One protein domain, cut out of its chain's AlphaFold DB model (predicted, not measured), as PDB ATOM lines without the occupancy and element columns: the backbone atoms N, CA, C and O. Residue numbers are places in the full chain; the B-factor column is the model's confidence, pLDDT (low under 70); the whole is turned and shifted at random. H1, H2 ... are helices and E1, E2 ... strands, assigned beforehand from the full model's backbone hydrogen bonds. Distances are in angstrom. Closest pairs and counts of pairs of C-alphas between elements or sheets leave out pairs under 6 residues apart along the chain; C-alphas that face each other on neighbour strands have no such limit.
ATOM      1  N   VAL A  35      90.311 -60.923 338.640       90.50
ATOM      2  CA  VAL A  35      90.753 -59.760 339.420       90.50
ATOM      3  C   VAL A  35      91.874 -59.024 338.700       90.50
ATOM      4  O   VAL A  35      91.779 -57.816 338.498       90.50
ATOM      5  N   PHE A  36      92.901 -59.741 338.244       92.25
ATOM      6  CA  PHE A  36      94.021 -59.142 337.526       92.25
ATOM      7  C   PHE A  36      93.561 -58.390 336.269       92.25
ATOM      8  O   PHE A  36      93.940 -57.237 336.054       92.25
ATOM      9  N   ARG A  37      92.717 -59.019 335.441       92.62
ATOM     10  CA  ARG A  37      92.170 -58.429 334.212       92.62
ATOM     11  C   ARG A  37      91.264 -57.234 334.531       92.62
ATOM     12  O   ARG A  37      91.408 -56.186 333.902       92.62
ATOM     13  N   GLY A  38      90.397 -57.349 335.538       89.56
ATOM     14  CA  GLY A  38      89.543 -56.262 336.021       89.56
ATOM     15  C   GLY A  38      90.341 -55.051 336.519       89.56
ATOM     16  O   GLY A  38      90.035 -53.909 336.172       89.56
ATOM     17  N   GLU A  39      91.433 -55.278 337.250       90.12
ATOM     18  CA  GLU A  39      92.340 -54.220 337.703       90.12
ATOM     19  C   GLU A  39      93.063 -53.514 336.551       90.12
ATOM     20  O   GLU A  39      93.253 -52.296 336.609       90.12
ATOM     21  N   GLN A  40      93.436 -54.235 335.484       90.88
ATOM     22  CA  GLN A  40      94.005 -53.599 334.288       90.88
ATOM     23  C   GLN A  40      93.015 -52.620 333.655       90.88
ATOM     24  O   GLN A  40      93.413 -51.520 333.267       90.88
ATOM     25  N   TYR A  41      91.729 -52.976 333.597       90.25
ATOM     26  CA  TYR A  41      90.688 -52.075 333.108       90.25
ATOM     27  C   TYR A  41      90.518 -50.851 334.004       90.25
ATOM     28  O   TYR A  41      90.609 -49.728 333.512       90.25
ATOM     29  N   ALA A  42      90.349 -51.045 335.314       88.88
ATOM     30  CA  ALA A  42      90.217 -49.942 336.266       88.88
ATOM     31  C   ALA A  42      91.419 -48.979 336.204       88.88
ATOM     32  O   ALA A  42      91.256 -47.755 336.202       88.88
ATOM     33  N   ARG A  43      92.636 -49.527 336.086       89.56
ATOM     34  CA  ARG A  43      93.870 -48.749 335.909       89.56
ATOM     35  C   ARG A  43      93.875 -47.984 334.587       89.56
ATOM     36  O   ARG A  43      94.195 -46.796 334.590       89.56
ATOM     37  N   ALA A  44      93.537 -48.633 333.474       88.94
ATOM     38  CA  ALA A  44      93.521 -48.009 332.152       88.94
ATOM     39  C   ALA A  44      92.513 -46.853 332.081       88.94
ATOM     40  O   ALA A  44      92.853 -45.778 331.590       88.94
ATOM     41  N   ILE A  45      91.315 -47.042 332.646       87.69
ATOM     42  CA  ILE A  45      90.291 -45.995 332.764       87.69
ATOM     43  C   ILE A  45      90.831 -44.814 333.580       87.69
ATOM     44  O   ILE A  45      90.666 -43.664 333.180       87.69
ATOM     45  N   GLY A  46      91.536 -45.076 334.685       88.25
ATOM     46  CA  GLY A  46      92.133 -44.013 335.494       88.25
ATOM     47  C   GLY A  46      93.251 -43.241 334.812       88.25
ATOM     48  O   GLY A  46      93.340 -42.024 334.974       88.25
ATOM     49  N   LEU A  47      94.076 -43.905 334.005       88.56
ATOM     50  CA  LEU A  47      95.078 -43.218 333.191       88.56
ATOM     51  C   LEU A  47      94.425 -42.368 332.093       88.56
ATOM     52  O   LEU A  47      94.852 -41.234 331.876       88.56
ATOM     53  N   TYR A  48      93.369 -42.881 331.455       88.12
ATOM     54  CA  TYR A  48      92.594 -42.145 330.457       88.12
ATOM     55  C   TYR A  48      91.952 -40.890 331.058       88.12
ATOM     56  O   TYR A  48      92.126 -39.794 330.527       88.12
ATOM     57  N   GLN A  49      91.297 -41.024 332.215       88.50
ATOM     58  CA  GLN A  49      90.669 -39.905 332.916       88.50
ATOM     59  C   GLN A  49      91.689 -38.822 333.289       88.50
ATOM     60  O   GLN A  49      91.434 -37.641 333.082       88.50
ATOM     61  N   ARG A  50      92.867 -39.202 333.799       87.69
ATOM     62  CA  ARG A  50      93.916 -38.236 334.174       87.69
ATOM     63  C   ARG A  50      94.487 -37.476 332.978       87.69
ATOM     64  O   ARG A  50      94.897 -36.335 333.146       87.69
ATOM     65  N   LYS A  51      94.539 -38.101 331.798       87.62
ATOM     66  CA  LYS A  51      95.082 -37.477 330.582       87.62
ATOM     67  C   LYS A  51      94.049 -36.615 329.854       87.62
ATOM     68  O   LYS A  51      94.392 -35.543 329.372       87.62
ATOM     69  N   THR A  52      92.813 -37.097 329.752       87.19
ATOM     70  CA  THR A  52      91.769 -36.512 328.892       87.19
ATOM     71  C   THR A  52      90.726 -35.723 329.692       87.19
ATOM     72  O   THR A  52      89.941 -34.975 329.119       87.19
ATOM     73  N   GLY A  53      90.666 -35.897 331.016       83.00
ATOM     74  CA  GLY A  53      89.652 -35.283 331.885       83.00
ATOM     75  C   GLY A  53      88.243 -35.874 331.737       83.00
ATOM     76  O   GLY A  53      87.332 -35.460 332.443       83.00
ATOM     77  N   SER A  54      88.059 -36.849 330.843       84.44
ATOM     78  CA  SER A  54      86.782 -37.509 330.542       84.44
ATOM     79  C   SER A  54      86.892 -39.018 330.749       84.44
ATOM     80  O   SER A  54      87.991 -39.570 330.719       84.44
ATOM     81  N   PHE A  55      85.764 -39.701 330.942       86.00
ATOM     82  CA  PHE A  55      85.720 -41.167 330.979       86.00
ATOM     83  C   PHE A  55      85.577 -41.746 329.560       86.00
ATOM     84  O   PHE A  55      84.951 -41.113 328.706       86.00
ATOM     85  N   PRO A  56      86.157 -42.927 329.281       85.19
ATOM     86  CA  PRO A  56      86.049 -43.570 327.973       85.19
ATOM     87  C   PRO A  56      84.601 -44.007 327.692       85.19
ATOM     88  O   PRO A  56      83.891 -44.400 328.612       85.19
ATOM     89  N   THR A  57      84.166 -43.967 326.429       86.25
ATOM     90  CA  THR A  57      82.820 -44.405 325.990       86.25
ATOM     91  C   THR A  57      82.774 -45.876 325.568       86.25
ATOM     92  O   THR A  57      81.739 -46.523 325.681       86.25
ATOM     93  N   ASN A  58      83.901 -46.431 325.111       87.31
ATOM     94  CA  ASN A  58      84.072 -47.857 324.827       87.31
ATOM     95  C   ASN A  58      85.477 -48.356 325.225       87.31
ATOM     96  O   ASN A  58      86.395 -47.568 325.472       87.31
ATOM     97  N   ILE A  59      85.639 -49.680 325.315       86.31
ATOM     98  CA  ILE A  59      86.918 -50.325 325.666       86.31
ATOM     99  C   ILE A  59      87.975 -50.090 324.580       86.31
ATOM    100  O   ILE A  59      89.164 -49.988 324.887       86.31
ATOM    101  N   ASP A  60      87.562 -49.992 323.320       87.19
ATOM    102  CA  ASP A  60      88.473 -49.933 322.178       87.19
ATOM    103  C   ASP A  60      89.303 -48.645 322.180       87.19
ATOM    104  O   ASP A  60      90.496 -48.684 321.888       87.19
ATOM    105  N   VAL A  61      88.741 -47.526 322.652       88.00
ATOM    106  CA  VAL A  61      89.476 -46.269 322.871       88.00
ATOM    107  C   VAL A  61      90.669 -46.468 323.813       88.00
ATOM    108  O   VAL A  61      91.736 -45.893 323.577       88.00
ATOM    109  N   LEU A  62      90.539 -47.308 324.848       87.25
ATOM    110  CA  LEU A  62      91.642 -47.601 325.769       87.25
ATOM    111  C   LEU A  62      92.766 -48.379 325.078       87.25
ATOM    112  O   LEU A  62      93.936 -48.173 325.402       87.25
ATOM    113  N   VAL A  63      92.435 -49.244 324.118       90.19
ATOM    114  CA  VAL A  63      93.421 -50.009 323.341       90.19
ATOM    115  C   VAL A  63      94.091 -49.114 322.298       90.19
ATOM    116  O   VAL A  63      95.319 -49.045 322.246       90.19
ATOM    117  N   THR A  64      93.305 -48.360 321.526       90.00
ATOM    118  CA  THR A  64      93.799 -47.460 320.475       90.00
ATOM    119  C   THR A  64      94.722 -46.384 321.035       90.00
ATOM    120  O   THR A  64      95.786 -46.124 320.478       90.00
ATOM    121  N   GLN A  65      94.374 -45.793 322.181       88.38
ATOM    122  CA  GLN A  65      95.209 -44.780 322.835       88.38
ATOM    123  C   GLN A  65      96.327 -45.378 323.713       88.38
ATOM    124  O   GLN A  65      97.004 -44.646 324.435       88.38
ATOM    125  N   ARG A  66      96.543 -46.700 323.640       89.06
ATOM    126  CA  ARG A  66      97.571 -47.471 324.364       89.06
ATOM    127  C   ARG A  66      97.519 -47.359 325.893       89.06
ATOM    128  O   ARG A  66      98.535 -47.564 326.555       89.06
ATOM    129  N   PHE A  67      96.347 -47.100 326.469       88.00
ATOM    130  CA  PHE A  67      96.124 -47.258 327.913       88.00
ATOM    131  C   PHE A  67      95.964 -48.724 328.313       88.00
ATOM    132  O   PHE A  67      96.277 -49.098 329.443       88.00
ATOM    133  N   LEU A  68      95.514 -49.554 327.374       91.25
ATOM    134  CA  LEU A  68      95.385 -50.992 327.518       91.25
ATOM    135  C   LEU A  68      96.183 -51.691 326.414       91.25
ATOM    136  O   LEU A  68      96.110 -51.311 325.248       91.25
ATOM    137  N   ARG A  69      96.953 -52.727 326.766       90.00
ATOM    138  CA  ARG A  69      97.780 -53.459 325.787       90.00
ATOM    139  C   ARG A  69      96.944 -54.288 324.811       90.00
ATOM    140  O   ARG A  69      97.337 -54.454 323.665       90.00
ATOM    141  N   LYS A  70      95.837 -54.852 325.294       90.19
ATOM    142  CA  LYS A  70      94.904 -55.697 324.542       90.19
ATOM    143  C   LYS A  70      93.556 -55.743 325.254       90.19
ATOM    144  O   LYS A  70      93.511 -55.567 326.469       90.19
ATOM    145  N   LYS A  71      92.480 -56.035 324.523       90.50
ATOM    146  CA  LYS A  71      91.174 -56.341 325.120       90.50
ATOM    147  C   LYS A  71      91.283 -57.677 325.865       90.50
ATOM    148  O   LYS A  71      91.537 -58.714 325.254       90.50
ATOM    149  N   TYR A  72      91.181 -57.638 327.189       91.06
ATOM    150  CA  TYR A  72      91.185 -58.831 328.026       91.06
ATOM    151  C   TYR A  72      89.805 -59.486 328.003       91.06
ATOM    152  O   TYR A  72      88.784 -58.803 327.975       91.06
ATOM    153  N   LYS A  73      89.782 -60.820 328.018       91.31
ATOM    154  CA  LYS A  73      88.534 -61.584 328.089       91.31
ATOM    155  C   LYS A  73      88.121 -61.808 329.543       91.31
ATOM    156  O   LYS A  73      88.974 -61.795 330.423       91.31
ATOM    157  N   ASP A  74      86.858 -62.044 329.822       89.62
ATOM    158  CA  ASP A  74      86.406 -62.489 331.141       89.62
ATOM    159  C   ASP A  74      86.547 -64.026 331.257       89.62
ATOM    160  O   ASP A  74      85.947 -64.740 330.456       89.62
ATOM    161  N   PRO A  75      87.362 -64.569 332.189       88.19
ATOM    162  CA  PRO A  75      87.555 -66.017 332.328       88.19
ATOM    163  C   PRO A  75      86.352 -66.761 332.945       88.19
ATOM    164  O   PRO A  75      86.366 -67.994 332.961       88.19
ATOM    165  N   MET A  76      85.337 -66.048 333.453       86.31
ATOM    166  CA  MET A  76      84.125 -66.634 334.052       86.31
ATOM    167  C   MET A  76      82.948 -66.748 333.080       86.31
ATOM    168  O   MET A  76      81.898 -67.264 333.448       86.31
ATOM    169  N   THR A  77      83.095 -66.254 331.853       86.94
ATOM    170  CA  THR A  77      82.026 -66.237 330.843       86.94
ATOM    171  C   THR A  77      82.519 -66.880 329.557       86.94
ATOM    172  O   THR A  77      83.660 -66.639 329.164       86.94
ATOM    173  N   GLU A  78      81.663 -67.631 328.869       84.00
ATOM    174  CA  GLU A  78      82.011 -68.264 327.588       84.00
ATOM    175  C   GLU A  78      82.290 -67.222 326.493       84.00
ATOM    176  O   GLU A  78      83.279 -67.333 325.766       84.00
ATOM    177  N   ASP A  79      81.501 -66.142 326.460       84.38
ATOM    178  CA  ASP A  79      81.688 -65.022 325.525       84.38
ATOM    179  C   ASP A  79      82.966 -64.216 325.809       84.38
ATOM    180  O   ASP A  79      83.481 -63.488 324.957       84.38
ATOM    181  N   GLY A  80      83.501 -64.326 327.028       86.44
ATOM    182  CA  GLY A  80      84.686 -63.602 327.459       86.44
ATOM    183  C   GLY A  80      84.499 -62.085 327.521       86.44
ATOM    184  O   GLY A  80      85.485 -61.355 327.429       86.44
ATOM    185  N   GLU A  81      83.275 -61.586 327.664       87.19
ATOM    186  CA  GLU A  81      82.991 -60.154 327.649       87.19
ATOM    187  C   GLU A  81      82.657 -59.599 329.030       87.19
ATOM    188  O   GLU A  81      81.738 -60.062 329.703       87.19
ATOM    189  N   PHE A  82      83.334 -58.510 329.395       88.25
ATOM    190  CA  PHE A  82      82.985 -57.728 330.572       88.25
ATOM    191  C   PHE A  82      81.787 -56.812 330.308       88.25
ATOM    192  O   PHE A  82      81.686 -56.180 329.254       88.25
ATOM    193  N   THR A  83      80.926 -56.667 331.311       87.50
ATOM    194  CA  THR A  83      79.891 -55.632 331.335       87.50
ATOM    195  C   THR A  83      80.506 -54.311 331.772       87.50
ATOM    196  O   THR A  83      81.193 -54.236 332.793       87.50
ATOM    197  N   LEU A  84      80.246 -53.257 331.003       88.69
ATOM    198  CA  LEU A  84      80.688 -51.905 331.322       88.69
ATOM    199  C   LEU A  84      79.758 -51.278 332.358       88.69
ATOM    200  O   LEU A  84      78.541 -51.277 332.182       88.69
ATOM    201  N   ILE A  85      80.336 -50.719 333.419       84.88
ATOM    202  CA  ILE A  85      79.586 -49.986 334.438       84.88
ATOM    203  C   ILE A  85      79.550 -48.513 334.012       84.88
ATOM    204  O   ILE A  85      80.597 -47.851 334.054       84.88
ATOM    205  N   PRO A  86      78.389 -47.980 333.590       83.62
ATOM    206  CA  PRO A  86      78.293 -46.591 333.168       83.62
ATOM    207  C   PRO A  86      78.578 -45.666 334.356       83.62
ATOM    208  O   PRO A  86      78.202 -45.953 335.492       83.62
ATOM    209  N   ALA A  87      79.232 -44.532 334.107       78.19
ATOM    210  CA  ALA A  87      79.580 -43.560 335.142       78.19
ATOM    211  C   ALA A  87      78.336 -43.023 335.875       78.19
ATOM    212  O   ALA A  87      78.402 -42.734 337.070       78.19
ATOM    213  N   SER A  88      77.187 -42.968 335.192       74.00
ATOM    214  CA  SER A  88      75.894 -42.617 335.790       74.00
ATOM    215  C   SER A  88      75.443 -43.602 336.876       74.00
ATOM    216  O   SER A  88      74.868 -43.171 337.872       74.00
ATOM    217  N   ALA A  89      75.754 -44.897 336.748       70.25
ATOM    218  CA  ALA A  89      75.400 -45.914 337.744       70.25
ATOM    219  C   ALA A  89      76.268 -45.858 339.013       70.25
ATOM    220  O   ALA A  89      75.891 -46.423 340.038       70.25
ATOM    221  N   VAL A  90      77.422 -45.188 338.949       64.94
ATOM    222  CA  VAL A  90      78.327 -45.016 340.097       64.94
ATOM    223  C   VAL A  90      78.074 -43.683 340.811       64.94
ATOM    224  O   VAL A  90      78.208 -43.606 342.029       64.94
ATOM    225  N   GLY A  91      77.672 -42.639 340.072       56.47
ATOM    226  CA  GLY A  91      77.327 -41.321 340.626       56.47
ATOM    227  C   GLY A  91      75.986 -41.279 341.370       56.47
ATOM    228  O   GLY A  91      75.824 -40.488 342.296       56.47
ATOM    229  N   GLY A  92      75.045 -42.157 341.019       51.09
ATOM    230  CA  GLY A  92      73.894 -42.474 341.863       51.09
ATOM    231  C   GLY A  92      74.304 -43.575 342.825       51.09
ATOM    232  O   GLY A  92      74.284 -44.733 342.427       51.09
ATOM    233  N   GLY A  93      74.743 -43.199 344.032       46.34
ATOM    234  CA  GLY A  93      75.334 -44.087 345.036       46.34
ATOM    235  C   GLY A  93      74.787 -45.508 344.972       46.34
ATOM    236  O   GLY A  93      73.671 -45.772 345.412       46.34
ATOM    237  N   THR A  94      75.574 -46.417 344.398       45.31
ATOM    238  CA  THR A  94      75.251 -47.837 344.396       45.31
ATOM    239  C   THR A  94      75.219 -48.247 345.868       45.31
ATOM    240  O   THR A  94      76.256 -48.138 346.531       45.31
ATOM    241  N   GLY A 142      77.546 -44.537 326.903       68.81
ATOM    242  CA  GLY A 142      77.878 -43.540 327.910       68.81
ATOM    243  C   GLY A 142      79.292 -43.736 328.460       68.81
ATOM    244  O   GLY A 142      79.831 -44.846 328.400       68.81
ATOM    245  N   PRO A 143      79.905 -42.686 329.033       81.31
ATOM    246  CA  PRO A 143      81.203 -42.822 329.673       81.31
ATOM    247  C   PRO A 143      81.130 -43.886 330.777       81.31
ATOM    248  O   PRO A 143      80.222 -43.837 331.606       81.31
ATOM    249  N   PHE A 144      82.049 -44.851 330.796       85.88
ATOM    250  CA  PHE A 144      82.070 -45.923 331.794       85.88
ATOM    251  C   PHE A 144      83.211 -45.737 332.792       85.88
ATOM    252  O   PHE A 144      84.284 -45.219 332.479       85.88
ATOM    253  N   MET A 145      82.957 -46.156 334.028       84.75
ATOM    254  CA  MET A 145      83.858 -45.953 335.164       84.75
ATOM    255  C   MET A 145      84.522 -47.260 335.620       84.75
ATOM    256  O   MET A 145      85.491 -47.249 336.382       84.75
ATOM    257  N   GLY A 146      84.034 -48.397 335.131       86.81
ATOM    258  CA  GLY A 146      84.594 -49.691 335.466       86.81
ATOM    259  C   GLY A 146      84.018 -50.823 334.643       86.81
ATOM    260  O   GLY A 146      83.222 -50.619 333.725       86.81
ATOM    261  N   VAL A 147      84.441 -52.022 335.012       89.25
ATOM    262  CA  VAL A 147      83.981 -53.275 334.423       89.25
ATOM    263  C   VAL A 147      83.519 -54.232 335.518       89.25
ATOM    264  O   VAL A 147      84.019 -54.183 336.643       89.25
ATOM    265  N   GLN A 148      82.577 -55.105 335.185       89.00
ATOM    266  CA  GLN A 148      82.160 -56.240 336.010       89.00
ATOM    267  C   GLN A 148      81.993 -57.485 335.139       89.00
ATOM    268  O   GLN A 148      81.815 -57.379 333.922       89.00
ATOM    269  N   SER A 149      82.029 -58.661 335.759       88.00
ATOM    270  CA  SER A 149      81.730 -59.911 335.058       88.00
ATOM    271  C   SER A 149      80.240 -60.025 334.719       88.00
ATOM    272  O   SER A 149      79.392 -59.454 335.412       88.00
ATOM    273  N   LYS A 150      79.896 -60.775 333.663       87.19
ATOM    274  CA  LYS A 150      78.500 -61.173 333.383       87.19
ATOM    275  C   LYS A 150      78.067 -62.402 334.195       87.19
ATOM    276  O   LYS A 150      76.868 -62.652 334.308       87.19
ATOM    277  N   SER A 151      79.011 -63.165 334.753       82.56
ATOM    278  CA  SER A 151      78.714 -64.440 335.412       82.56
ATOM    279  C   SER A 151      77.994 -64.246 336.750       82.56
ATOM    280  O   SER A 151      78.429 -63.468 337.595       82.56
ATOM    281  N   LYS A 152      76.888 -64.974 336.949       84.31
ATOM    282  CA  LYS A 152      76.121 -65.014 338.211       84.31
ATOM    283  C   LYS A 152      76.583 -66.132 339.147       84.31
ATOM    284  O   LYS A 152      75.928 -66.395 340.150       84.31
ATOM    285  N   GLU A 153      77.654 -66.834 338.794       79.69
ATOM    286  CA  GLU A 153      78.167 -67.932 339.603       79.69
ATOM    287  C   GLU A 153      78.704 -67.431 340.948       79.69
ATOM    288  O   GLU A 153      79.203 -66.305 341.075       79.69
ATOM    289  N   ALA A 154      78.585 -68.291 341.961       79.69
ATOM    290  CA  ALA A 154      79.165 -68.052 343.269       79.69
ATOM    291  C   ALA A 154      80.690 -68.211 343.204       79.69
ATOM    292  O   ALA A 154      81.221 -69.161 342.623       79.69
ATOM    293  N   SER A 155      81.392 -67.280 343.836       83.69
ATOM    294  CA  SER A 155      82.835 -67.313 343.995       83.69
ATOM    295  C   SER A 155      83.232 -68.093 345.244       83.69
ATOM    296  O   SER A 155      82.562 -68.046 346.275       83.69
ATOM    297  N   ILE A 156      84.375 -68.771 345.160       82.69
ATOM    298  CA  ILE A 156      85.072 -69.346 346.312       82.69
ATOM    299  C   ILE A 156      85.679 -68.224 347.172       82.69
ATOM    300  O   ILE A 156      85.846 -68.385 348.382       82.69
ATOM    301  N   ARG A 157      86.020 -67.079 346.567       81.62
ATOM    302  CA  ARG A 157      86.590 -65.909 347.243       81.62
ATOM    303  C   ARG A 157      85.536 -64.832 347.480       81.62
ATOM    304  O   ARG A 157      84.576 -64.672 346.741       81.62
ATOM    305  N   VAL A 158      85.753 -64.028 348.515       81.75
ATOM    306  CA  VAL A 158      84.969 -62.810 348.747       81.75
ATOM    307  C   VAL A 158      85.774 -61.627 348.224       81.75
ATOM    308  O   VAL A 158      86.865 -61.354 348.724       81.75
ATOM    309  N   TYR A 159      85.248 -60.905 347.236       77.44
ATOM    310  CA  TYR A 159      85.879 -59.686 346.718       77.44
ATOM    311  C   TYR A 159      85.044 -58.472 347.109       77.44
ATOM    312  O   TYR A 159      83.870 -58.383 346.758       77.44
ATOM    313  N   LYS A 160      85.633 -57.535 347.861       78.88
ATOM    314  CA  LYS A 160      84.934 -56.339 348.378       78.88
ATOM    315  C   LYS A 160      83.593 -56.668 349.071       78.88
ATOM    316  O   LYS A 160      82.620 -55.938 348.919       78.88
ATOM    317  N   GLY A 161      83.537 -57.786 349.802       79.25
ATOM    318  CA  GLY A 161      82.328 -58.253 350.496       79.25
ATOM    319  C   GLY A 161      81.305 -58.983 349.616       79.25
ATOM    320  O   GLY A 161      80.226 -59.305 350.098       79.25
ATOM    321  N   ARG A 162      81.616 -59.247 348.340       83.06
ATOM    322  CA  ARG A 162      80.709 -59.885 347.380       83.06
ATOM    323  C   ARG A 162      81.089 -61.332 347.098       83.06
ATOM    324  O   ARG A 162      82.268 -61.639 346.901       83.06
ATOM    325  N   THR A 163      80.076 -62.189 347.029       85.81
ATOM    326  CA  THR A 163      80.213 -63.639 346.817       85.81
ATOM    327  C   THR A 163      79.852 -64.072 345.401       85.81
ATOM    328  O   THR A 163      80.009 -65.246 345.097       85.81
ATOM    329  N   HIS A 164      79.388 -63.171 344.530       85.44
ATOM    330  CA  HIS A 164      79.080 -63.480 343.129       85.44
ATOM    331  C   HIS A 164      79.906 -62.619 342.168       85.44
ATOM    332  O   HIS A 164      80.155 -61.442 342.439       85.44
ATOM    333  N   TYR A 165      80.320 -63.179 341.027       84.44
ATOM    334  CA  TYR A 165      81.229 -62.487 340.097       84.44
ATOM    335  C   TYR A 165      80.621 -61.242 339.442       84.44
ATOM    336  O   TYR A 165      81.318 -60.253 339.222       84.44
ATOM    337  N   ASN A 166      79.318 -61.243 339.164       86.62
ATOM    338  CA  ASN A 166      78.591 -60.086 338.637       86.62
ATOM    339  C   ASN A 166      78.563 -58.897 339.604       86.62
ATOM    340  O   ASN A 166      78.325 -57.763 339.191       86.62
ATOM    341  N   GLU A 167      78.801 -59.145 340.888       84.81
ATOM    342  CA  GLU A 167      78.903 -58.109 341.908       84.81
ATOM    343  C   GLU A 167      80.344 -57.609 342.088       84.81
ATOM    344  O   GLU A 167      80.575 -56.606 342.769       84.81
ATOM    345  N   TRP A 168      81.331 -58.281 341.488       86.50
ATOM    346  CA  TRP A 168      82.724 -57.855 341.536       86.50
ATOM    347  C   TRP A 168      82.933 -56.690 340.578       86.50
ATOM    348  O   TRP A 168      83.138 -56.847 339.376       86.50
ATOM    349  N   GLN A 169      82.870 -55.490 341.147       86.06
ATOM    350  CA  GLN A 169      83.013 -54.250 340.403       86.06
ATOM    351  C   GLN A 169      84.455 -53.740 340.462       86.06
ATOM    352  O   GLN A 169      85.002 -53.403 341.526       86.06
ATOM    353  N   PHE A 170      85.058 -53.623 339.284       88.56
ATOM    354  CA  PHE A 170      86.376 -53.040 339.069       88.56
ATOM    355  C   PHE A 170      86.210 -51.604 338.601       88.56
ATOM    356  O   PHE A 170      86.347 -51.275 337.424       88.56
ATOM    357  N   LEU A 171      85.857 -50.751 339.553       84.62
ATOM    358  CA  LEU A 171      85.794 -49.314 339.348       84.62
ATOM    359  C   LEU A 171      87.207 -48.739 339.376       84.62
ATOM    360  O   LEU A 171      88.054 -49.194 340.154       84.62
ATOM    361  N   ILE A 172      87.450 -47.706 338.571       81.88
ATOM    362  CA  ILE A 172      88.555 -46.789 338.841       81.88
ATOM    363  C   ILE A 172      88.473 -46.389 340.316       81.88
ATOM    364  O   ILE A 172      87.425 -45.969 340.810       81.88
ATOM    365  N   ALA A 173      89.588 -46.521 341.029       62.31
ATOM    366  CA  ALA A 173      89.743 -45.877 342.316       62.31
ATOM    367  C   ALA A 173      89.771 -44.361 342.072       62.31
ATOM    368  O   ALA A 173      90.826 -43.727 342.097       62.31
ATOM    369  N   VAL A 174      88.602 -43.751 341.866       52.34
ATOM    370  CA  VAL A 174      88.373 -42.463 342.501       52.34
ATOM    371  C   VAL A 174      88.430 -42.839 343.965       52.34
ATOM    372  O   VAL A 174      87.458 -43.351 344.513       52.34
ATOM    373  N   SER A 175      89.621 -42.775 344.567       43.03
ATOM    374  CA  SER A 175      89.707 -42.827 346.012       43.03
ATOM    375  C   SER A 175      88.737 -41.758 346.467       43.03
ATOM    376  O   SER A 175      89.021 -40.567 346.343       43.03
ATOM    377  N   ASN A 176      87.581 -42.197 346.947       38.75
ATOM    378  CA  ASN A 176      86.768 -41.446 347.860       38.75
ATOM    379  C   ASN A 176      87.676 -41.292 349.077       38.75
ATOM    380  O   ASN A 176      87.624 -42.103 349.991       38.75
TER     381      ASN A 176
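What this domain is: This is residues 35 to 94 and 142 to 176 of the 241 residues of an uncharacterized protein of Acidobacteria bacterium RIFCSPLOWO2_12_FULL_66_21 (UniProt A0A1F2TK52). A long helix, H1, lies along one face of a small antiparallel sheet, E1, E2 and E5, in two layers, one of helix and one of sheet. A separate two-stranded hairpin, E3 and E4, sits beyond one end of that sheet, and a long stretch with no named element, residues 65 to 82, leads from the short helix H2 to E1. The printed part has 95 residues with three named helices and five named strands, in the order H1 H2 E1 H3 E2 E3 E4 E5; the three-stranded sheet runs E1, E2, E5, and the class is mixed, helices and strands. The whole is compact, with a radius of gyration of the C-alphas of 12.9 A, and its C-alphas span 37 by 29 by 20 A.

How they stand to each other: H1, residues 35 to 52, is on the sheet of E1, residues 83 to 86, E2, residues 144 to 148, and E5, residues 169 to 171. Its height over the sheet is 7.9 A. It lies over E5 and, only just, over E2, on which 3 of its C-alphas fall; on the local plane it runs along the strands, at 16 degrees to E5. The closest C-alphas of H1 and E5 are those of Ala 42 and Leu 171, 5.4 A apart. With residues 44 to 48 alone, H1 only just touches H2, residues 59 to 64, with 3 pairs of C-alphas within 8 A, the closest those of Ala 44 and Leu 62, 6.7 A; the tilt is steep, 66 degrees, the same way. H2 is not on the sheet. E1 and E2 are antiparallel, with N 85 and O 146 within hydrogen-bond range at 2.9 A. H3, residues 87 to 91, only grazes the sheet. E2 and E5 are antiparallel, with N 170 and O 147 at 2.9 A. E3, residues 154 to 159, and E4, residues 162 to 164, form an antiparallel hairpin, with N 155 and O 163 at 2.8 A. H1 is apart from E3 and from E4. In H1, H2 and H3 every O i to N i+4 pair is within hydrogen-bond range.

Where its parts are: H1 begins at C-alpha 35, (90.753, -59.760, 339.420), and is 25.5 A long. H2 measures 9.1 A, E1 9.4 A and H3 6.3 A. E2 begins at C-alpha 144, (82.070, -45.923, 331.794), and measures 11.1 A; E3 measures 11.3 A. E4 and E5 measure 5.8 A each, E5 ending at C-alpha 171, (85.794, -49.314, 339.348).

The domain as a whole: The C-alphas of Thr 52 and Ile 156, the two farthest apart, are 37.8 A apart. Residues 95 to 141 are not printed, and C-alphas 94 and 142 across the cut are 17.2 A apart. The link from H2 to E1 is long. The model's mean pLDDT over the printed part is 82.7; residues 90 to 94, 142 and 173 to 176 are under 70.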